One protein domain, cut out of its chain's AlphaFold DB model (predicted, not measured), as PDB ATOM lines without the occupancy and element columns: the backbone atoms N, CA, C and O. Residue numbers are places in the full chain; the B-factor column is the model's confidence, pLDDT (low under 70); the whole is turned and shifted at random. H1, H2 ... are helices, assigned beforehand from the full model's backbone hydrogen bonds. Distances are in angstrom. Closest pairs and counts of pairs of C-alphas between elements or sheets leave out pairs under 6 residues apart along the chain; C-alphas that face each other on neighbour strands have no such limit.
ATOM      1  N   ASP A  62     181.775 178.394 119.420       79.06
ATOM      2  CA  ASP A  62     181.230 177.163 119.989       79.06
ATOM      3  C   ASP A  62     179.707 177.255 120.166       79.06
ATOM      4  O   ASP A  62     178.962 176.417 119.667       79.06
ATOM      5  N   VAL A  63     179.223 178.370 120.725       84.94
ATOM      6  CA  VAL A  63     177.782 178.634 120.861       84.94
ATOM      7  C   VAL A  63     177.094 178.745 119.495       84.94
ATOM      8  O   VAL A  63     175.989 178.241 119.311       84.94
ATOM      9  N   GLU A  64     177.722 179.378 118.499       88.62
ATOM     10  CA  GLU A  64     177.137 179.476 117.155       88.62
ATOM     11  C   GLU A  64     177.067 178.112 116.447       88.62
ATOM     12  O   GLU A  64     176.093 177.825 115.744       88.62
ATOM     13  N   LEU A  65     178.074 177.257 116.646       87.88
ATOM     14  CA  LEU A  65     178.085 175.875 116.163       87.88
ATOM     15  C   LEU A  65     176.989 175.044 116.825       87.88
ATOM     16  O   LEU A  65     176.260 174.336 116.130       87.88
ATOM     17  N   GLU A  66     176.827 175.173 118.136       89.50
ATOM     18  CA  GLU A  66     175.796 174.472 118.894       89.50
ATOM     19  C   GLU A  66     174.391 174.912 118.462       89.50
ATOM     20  O   GLU A  66     173.533 174.071 118.195       89.50
ATOM     21  N   ILE A  67     174.173 176.214 118.250       93.44
ATOM     22  CA  ILE A  67     172.909 176.748 117.720       93.44
ATOM     23  C   ILE A  67     172.649 176.252 116.293       93.44
ATOM     24  O   ILE A  67     171.524 175.863 115.976       93.44
ATOM     25  N   LYS A  68     173.659 176.236 115.412       93.25
ATOM     26  CA  LYS A  68     173.511 175.702 114.045       93.25
ATOM     27  C   LYS A  68     173.205 174.209 114.053       93.25
ATOM     28  O   LYS A  68     172.363 173.773 113.270       93.25
ATOM     29  N   SER A  69     173.845 173.452 114.940       91.62
ATOM     30  CA  SER A  69     173.594 172.024 115.135       91.62
ATOM     31  C   SER A  69     172.165 171.784 115.625       91.62
ATOM     32  O   SER A  69     171.411 171.044 114.992       91.62
ATOM     33  N   ALA A  70     171.734 172.502 116.666       92.38
ATOM     34  CA  ALA A  70     170.371 172.445 117.186       92.38
ATOM     35  C   ALA A  70     169.330 172.824 116.122       92.38
ATOM     36  O   ALA A  70     168.315 172.143 115.976       92.38
ATOM     37  N   LEU A  71     169.594 173.861 115.322       92.62
ATOM     38  CA  LEU A  71     168.719 174.270 114.222       92.62
ATOM     39  C   LEU A  71     168.690 173.239 113.086       92.62
ATOM     40  O   LEU A  71     167.646 173.047 112.464       92.62
ATOM     41  N   GLY A  72     169.815 172.582 112.803       90.88
ATOM     42  CA  GLY A  72     169.912 171.488 111.838       90.88
ATOM     43  C   GLY A  72     169.074 170.287 112.266       90.88
ATOM     44  O   GLY A  72     168.229 169.833 111.498       90.88
ATOM     45  N   MET A  73     169.228 169.852 113.518       90.62
ATOM     46  CA  MET A  73     168.421 168.781 114.109       90.62
ATOM     47  C   MET A  73     166.934 169.147 114.134       90.62
ATOM     48  O   MET A  73     166.095 168.346 113.737       90.62
ATOM     49  N   PHE A  74     166.595 170.381 114.511       88.19
ATOM     50  CA  PHE A  74     165.216 170.866 114.473       88.19
ATOM     51  C   PHE A  74     164.632 170.831 113.055       88.19
ATOM     52  O   PHE A  74     163.522 170.348 112.855       88.19
ATOM     53  N   LYS A  75     165.378 171.297 112.046       85.94
ATOM     54  CA  LYS A  75     164.949 171.235 110.641       85.94
ATOM     55  C   LYS A  75     164.791 169.807 110.144       85.94
ATOM     56  O   LYS A  75     163.885 169.572 109.355       85.94
ATOM     57  N   GLN A  76     165.646 168.888 110.579       83.25
ATOM     58  CA  GLN A  76     165.531 167.477 110.238       83.25
ATOM     59  C   GLN A  76     164.249 166.888 110.835       83.25
ATOM     60  O   GLN A  76     163.406 166.409 110.088       83.25
ATOM     61  N   VAL A  77     164.038 167.044 112.143       80.12
ATOM     62  CA  VAL A  77     162.838 166.547 112.833       80.12
ATOM     63  C   VAL A  77     161.567 167.171 112.244       80.12
ATOM     64  O   VAL A  77     160.621 166.469 111.904       80.12
ATOM     65  N   CYS A  78     161.538 168.488 112.038       74.50
ATOM     66  CA  CYS A  78     160.383 169.170 111.449       74.50
ATOM     67  C   CYS A  78     160.214 168.923 109.944       74.50
ATOM     68  O   CYS A  78     159.104 169.050 109.429       74.50
ATOM     69  N   GLY A  79     161.293 168.619 109.227       65.81
ATOM     70  CA  GLY A  79     161.274 168.257 107.812       65.81
ATOM     71  C   GLY A  79     160.721 166.851 107.610       65.81
ATOM     72  O   GLY A  79     159.861 166.663 106.757       65.81
ATOM     73  N   GLU A  80     161.125 165.909 108.458       60.12
ATOM     74  CA  GLU A  80     160.633 164.528 108.475       60.12
ATOM     75  C   GLU A  80     159.141 164.455 108.837       60.12
ATOM     76  O   GLU A  80     158.395 163.683 108.235       60.12
ATOM     77  N   ILE A  81     158.658 165.340 109.719       59.06
ATOM     78  CA  ILE A  81     157.217 165.480 110.008       59.06
ATOM     79  C   ILE A  81     156.432 165.910 108.748       59.06
ATOM     80  O   ILE A  81     155.291 165.491 108.544       59.06
ATOM     81  N   LYS A  82     157.039 166.709 107.858       54.91
ATOM     82  CA  LYS A  82     156.406 167.176 106.610       54.91
ATOM     83  C   LYS A  82     156.480 166.171 105.463       54.91
ATOM     84  O   LYS A  82     155.723 166.310 104.507       54.91
ATOM     85  N   THR A  83     157.349 165.167 105.537       54.41
ATOM     86  CA  THR A  83     157.489 164.129 104.502       54.41
ATOM     87  C   THR A  83     156.609 162.914 104.769       54.41
ATOM     88  O   THR A  83     156.941 161.805 104.352       54.41
ATOM     89  N   THR A  84     155.478 163.094 105.455       58.94
ATOM     90  CA  THR A  84     154.495 162.016 105.546       58.94
ATOM     91  C   THR A  84     153.934 161.807 104.131       58.94
ATOM     92  O   THR A  84     153.428 162.768 103.545       58.94
ATOM     93  N   PRO A  85     154.080 160.610 103.532       58.81
ATOM     94  CA  PRO A  85     153.722 160.359 102.137       58.81
ATOM     95  C   PRO A  85     152.271 160.762 101.911       58.81
ATOM     96  O   PRO A  85     151.423 160.266 102.645       58.81
ATOM     97  N   HIS A  86     152.038 161.677 100.956       62.66
ATOM     98  CA  HIS A  86     150.753 162.253 100.530       62.66
ATOM     99  C   HIS A  86     149.527 161.638 101.215       62.66
ATOM    100  O   HIS A  86     148.778 160.864 100.616       62.66
ATOM    101  N   ARG A  87     149.319 161.970 102.492       70.50
ATOM    102  CA  ARG A  87     148.098 161.578 103.178       70.50
ATOM    103  C   ARG A  87     147.012 162.487 102.650       70.50
ATOM    104  O   ARG A  87     147.200 163.698 102.566       70.50
ATOM    105  N   ASN A  88     145.901 161.893 102.233       87.00
ATOM    106  CA  ASN A  88     144.742 162.665 101.834       87.00
ATOM    107  C   ASN A  88     144.326 163.534 103.042       87.00
ATOM    108  O   ASN A  88     143.941 162.967 104.068       87.00
ATOM    109  N   PRO A  89     144.399 164.876 102.948       87.50
ATOM    110  CA  PRO A  89     144.139 165.752 104.088       87.50
ATOM    111  C   PRO A  89     142.700 165.625 104.604       87.50
ATOM    112  O   PRO A  89     142.457 165.826 105.790       87.50
ATOM    113  N   ALA A  90     141.749 165.223 103.752       91.75
ATOM    114  CA  ALA A  90     140.384 164.936 104.184       91.75
ATOM    115  C   ALA A  90     140.314 163.678 105.065       91.75
ATOM    116  O   ALA A  90     139.607 163.676 106.067       91.75
ATOM    117  N   VAL A  91     141.080 162.631 104.733       90.12
ATOM    118  CA  VAL A  91     141.155 161.399 105.540       90.12
ATOM    119  C   VAL A  91     141.828 161.676 106.882       90.12
ATOM    120  O   VAL A  91     141.387 161.168 107.910       90.12
ATOM    121  N   GLU A  92     142.867 162.511 106.892       90.81
ATOM    122  CA  GLU A  92     143.528 162.924 108.132       90.81
ATOM    123  C   GLU A  92     142.593 163.736 109.036       90.81
ATOM    124  O   GLU A  92     142.425 163.389 110.205       90.81
ATOM    125  N   GLY A  93     141.931 164.762 108.493       94.00
ATOM    126  CA  GLY A  93     140.975 165.576 109.247       94.00
ATOM    127  C   GLY A  93     139.786 164.760 109.759       94.00
ATOM    128  O   GLY A  93     139.369 164.918 110.905       94.00
ATOM    129  N   PHE A  94     139.281 163.829 108.950       95.00
ATOM    130  CA  PHE A  94     138.237 162.900 109.371       95.00
ATOM    131  C   PHE A  94     138.699 161.998 110.525       95.00
ATOM    132  O   PHE A  94     137.988 161.855 111.519       95.00
ATOM    133  N   GLY A  95     139.911 161.442 110.436       94.44
ATOM    134  CA  GLY A  95     140.493 160.626 111.502       94.44
ATOM    135  C   GLY A  95     140.648 161.394 112.816       94.44
ATOM    136  O   GLY A  95     140.322 160.862 113.877       94.44
ATOM    137  N   GLN A  96     141.078 162.657 112.750       95.56
ATOM    138  CA  GLN A  96     141.159 163.535 113.922       95.56
ATOM    139  C   GLN A  96     139.779 163.791 114.537       95.56
ATOM    140  O   GLN A  96     139.618 163.621 115.743       95.56
ATOM    141  N   MET A  97     138.770 164.106 113.718       96.88
ATOM    142  CA  MET A  97     137.399 164.345 114.185       96.88
ATOM    143  C   MET A  97     136.820 163.127 114.914       96.88
ATOM    144  O   MET A  97     136.233 163.269 115.988       96.88
ATOM    145  N   ILE A  98     137.017 161.921 114.369       96.56
ATOM    146  CA  ILE A  98     136.591 160.678 115.029       96.56
ATOM    147  C   ILE A  98     137.324 160.493 116.355       96.56
ATOM    148  O   ILE A  98     136.687 160.196 117.366       96.56
ATOM    149  N   MET A  99     138.647 160.660 116.364       95.88
ATOM    150  CA  MET A  99     139.455 160.448 117.561       95.88
ATOM    151  C   MET A  99     139.051 161.401 118.685       95.88
ATOM    152  O   MET A  99     138.874 160.961 119.821       95.88
ATOM    153  N   GLU A 100     138.849 162.678 118.372       97.69
ATOM    154  CA  GLU A 100     138.396 163.681 119.334       97.69
ATOM    155  C   GLU A 100     136.990 163.360 119.853       97.69
ATOM    156  O   GLU A 100     136.752 163.361 121.064       97.69
ATOM    157  N   THR A 101     136.087 162.950 118.957       97.81
ATOM    158  CA  THR A 101     134.726 162.539 119.319       97.81
ATOM    159  C   THR A 101     134.736 161.344 120.270       97.81
ATOM    160  O   THR A 101     134.114 161.414 121.328       97.81
ATOM    161  N   ILE A 102     135.466 160.268 119.957       96.94
ATOM    162  CA  ILE A 102     135.567 159.078 120.820       96.94
ATOM    163  C   ILE A 102     136.214 159.446 122.157       96.94
ATOM    164  O   ILE A 102     135.689 159.081 123.206       96.94
ATOM    165  N   SER A 103     137.297 160.223 122.137       97.44
ATOM    166  CA  SER A 103     138.021 160.616 123.354       97.44
ATOM    167  C   SER A 103     137.161 161.444 124.313       97.44
ATOM    168  O   SER A 103     137.348 161.363 125.524       97.44
ATOM    169  N   SER A 104     136.187 162.198 123.795       97.88
ATOM    170  CA  SER A 104     135.224 162.948 124.612       97.88
ATOM    171  C   SER A 104     134.166 162.070 125.305       97.88
ATOM    172  O   SER A 104     133.460 162.534 126.202       97.88
ATOM    173  N   MET A 105     134.034 160.798 124.914       97.94
ATOM    174  CA  MET A 105     133.058 159.872 125.491       97.94
ATOM    175  C   MET A 105     133.576 159.214 126.776       97.94
ATOM    176  O   MET A 105     134.775 159.095 127.001       97.94
ATOM    177  N   SER A 106     132.667 158.676 127.594       98.50
ATOM    178  CA  SER A 106     133.025 157.799 128.722       98.50
ATOM    179  C   SER A 106     133.743 156.527 128.253       98.50
ATOM    180  O   SER A 106     133.360 155.984 127.215       98.50
ATOM    181  N   GLU A 107     134.639 155.960 129.066       98.06
ATOM    182  CA  GLU A 107     135.395 154.728 128.758       98.06
ATOM    183  C   GLU A 107     134.524 153.581 128.222       98.06
ATOM    184  O   GLU A 107     134.857 152.951 127.221       98.06
ATOM    185  N   ARG A 108     133.344 153.350 128.817       98.25
ATOM    186  CA  ARG A 108     132.399 152.326 128.337       98.25
ATOM    187  C   ARG A 108     131.963 152.565 126.887       98.25
ATOM    188  O   ARG A 108     131.880 151.625 126.103       98.25
ATOM    189  N   LYS A 109     131.657 153.816 126.536       98.00
ATOM    190  CA  LYS A 109     131.252 154.208 125.177       98.00
ATOM    191  C   LYS A 109     132.432 154.153 124.210       98.00
ATOM    192  O   LYS A 109     132.240 153.723 123.081       98.00
ATOM    193  N   GLN A 110     133.638 154.497 124.665       98.44
ATOM    194  CA  GLN A 110     134.858 154.317 123.878       98.44
ATOM    195  C   GLN A 110     135.066 152.843 123.523       98.44
ATOM    196  O   GLN A 110     135.232 152.519 122.354       98.44
ATOM    197  N   ALA A 111     134.970 151.939 124.502       98.06
ATOM    198  CA  ALA A 111     135.107 150.502 124.275       98.06
ATOM    199  C   ALA A 111     134.061 149.966 123.281       98.06
ATOM    200  O   ALA A 111     134.408 149.224 122.363       98.06
ATOM    201  N   LEU A 112     132.799 150.393 123.413       98.12
ATOM    202  CA  LEU A 112     131.736 150.040 122.466       98.12
ATOM    203  C   LEU A 112     132.014 150.572 121.054       98.12
ATOM    204  O   LEU A 112     131.853 149.833 120.083       98.12
ATOM    205  N   ALA A 113     132.460 151.823 120.930       97.88
ATOM    206  CA  ALA A 113     132.823 152.415 119.646       97.88
ATOM    207  C   ALA A 113     133.989 151.658 118.995       97.88
ATOM    208  O   ALA A 113     133.900 151.286 117.829       97.88
ATOM    209  N   MET A 114     135.040 151.347 119.759       97.38
ATOM    210  CA  MET A 114     136.183 150.568 119.277       97.38
ATOM    211  C   MET A 114     135.769 149.165 118.825       97.38
ATOM    212  O   MET A 114     136.212 148.707 117.769       97.38
ATOM    213  N   GLN A 115     134.885 148.497 119.572       97.44
ATOM    214  CA  GLN A 115     134.345 147.195 119.183       97.44
ATOM    215  C   GLN A 115     133.583 147.287 117.855       97.44
ATOM    216  O   GLN A 115     133.822 146.478 116.962       97.44
ATOM    217  N   LYS A 116     132.714 148.291 117.696       97.38
ATOM    218  CA  LYS A 116     131.924 148.483 116.472       97.38
ATOM    219  C   LYS A 116     132.781 148.833 115.262       97.38
ATOM    220  O   LYS A 116     132.587 148.255 114.200       97.38
ATOM    221  N   VAL A 117     133.765 149.715 115.426       94.75
ATOM    222  CA  VAL A 117     134.741 150.026 114.370       94.75
ATOM    223  C   VAL A 117     135.488 148.763 113.946       94.75
ATOM    224  O   VAL A 117     135.630 148.511 112.753       94.75
ATOM    225  N   THR A 118     135.923 147.942 114.906       95.19
ATOM    226  CA  THR A 118     136.616 146.678 114.616       95.19
ATOM    227  C   THR A 118     135.733 145.721 113.817       95.19
ATOM    228  O   THR A 118     136.180 145.194 112.804       95.19
ATOM    229  N   GLU A 119     134.482 145.527 114.241       95.81
ATOM    230  CA  GLU A 119     133.496 144.682 113.555       95.81
ATOM    231  C   GLU A 119     133.280 145.133 112.102       95.81
ATOM    232  O   GLU A 119     133.428 144.338 111.177       95.81
ATOM    233  N   ILE A 120     133.025 146.427 111.891       95.62
ATOM    234  CA  ILE A 120     132.796 147.002 110.559       95.62
ATOM    235  C   ILE A 120     134.025 146.820 109.660       95.62
ATOM    236  O   ILE A 120     133.895 146.367 108.526       95.62
ATOM    237  N   VAL A 121     135.226 147.139 110.155       93.00
ATOM    238  CA  VAL A 121     136.468 147.015 109.371       93.00
ATOM    239  C   VAL A 121     136.743 145.564 108.982       93.00
ATOM    240  O   VAL A 121     137.216 145.314 107.874       93.00
ATOM    241  N   MET A 122     136.469 144.613 109.874       93.50
ATOM    242  CA  MET A 122     136.629 143.191 109.571       93.50
ATOM    243  C   MET A 122     135.637 142.731 108.502       93.50
ATOM    244  O   MET A 122     136.056 142.041 107.580       93.50
ATOM    245  N   ASN A 123     134.371 143.153 108.576       93.12
ATOM    246  CA  ASN A 123     133.356 142.790 107.581       93.12
ATOM    247  C   ASN A 123     133.705 143.330 106.187       93.12
ATOM    248  O   ASN A 123     133.710 142.566 105.228       93.12
ATOM    249  N   ILE A 124     134.106 144.603 106.087       89.62
ATOM    250  CA  ILE A 124     134.515 145.218 104.810       89.62
ATOM    251  C   ILE A 124     135.699 144.463 104.187       89.62
ATOM    252  O   ILE A 124     135.715 144.197 102.992       89.62
ATOM    253  N   LYS A 125     136.697 144.085 104.997       79.81
ATOM    254  CA  LYS A 125     137.874 143.344 104.512       79.81
ATOM    255  C   LYS A 125     137.570 141.918 104.055       79.81
ATOM    256  O   LYS A 125     138.384 141.345 103.337       79.81
ATOM    257  N   LEU A 126     136.478 141.327 104.531       72.25
ATOM    258  CA  LEU A 126     136.066 139.980 104.149       72.25
ATOM    259  C   LEU A 126     135.258 139.991 102.845       72.25
ATOM    260  O   LEU A 126     135.441 139.089 102.038       72.25
ATOM    261  N   GLU A 127     134.444 141.023 102.602       62.44
ATOM    262  CA  GLU A 127     133.645 141.160 101.371       62.44
ATOM    263  C   GLU A 127     134.501 141.316 100.097       62.44
ATOM    264  O   GLU A 127     134.105 140.846  99.037       62.44
ATOM    265  N   GLU A 128     135.709 141.887 100.182       59.25
ATOM    266  CA  GLU A 128     136.626 142.024  99.029       59.25
ATOM    267  C   GLU A 128     137.222 140.687  98.523       59.25
ATOM    268  O   GLU A 128     137.925 140.675  97.512       59.25
ATOM    269  N   ALA A 129     136.983 139.560  99.207       57.84
ATOM    270  CA  ALA A 129     137.557 138.256  98.858       57.84
ATOM    271  C   ALA A 129     136.632 137.334  98.034       57.84
ATOM    272  O   ALA A 129     137.104 136.294  97.571       57.84
TER     273      ALA A 129
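This is residues 62 to 129 of the 132 residues of an uncharacterized protein of Bactrocera latifrons (UniProt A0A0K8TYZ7). A long helix, H1, is an arm that stands free at one end, and at the other end H2 and H3 form a splayed helical hairpin joined close to its turn. The printed part has 68 residues with three named helices, H1, H2, H3 in chain order, and no named strand, and is all helix. It is extended, with a radius of gyration of the C-alphas of 20.3 A and spans of 60 by 35 by 17 A.

H1, residues 62 to 82, is apart from H2, residues 89 to 103, and from H3, residues 107 to 127. H2 touches H3 with residues 102 to 103 alone; the closest C-alphas, of Ile 102 and Gln 110, are 5.7 A apart. This hairpin runs opposite ways at a steep tilt of 40 degrees. Every O i to N i+4 pair is within hydrogen-bond range in H1, H2 and H3.

H1 is 29.9 A long from C-alpha 62 at (181.230, 177.163, 119.989). H2 measures 20.9 A. H3 measures 30.6 A and ends at C-alpha 127, (133.645, 141.160, 101.371).

The farthest C-alphas, of Asp 62 and Glu 127, are 62.5 A apart. The printed part has no cut and no long link. Residues 79 to 86 and 127 to 129 have pLDDT under 70.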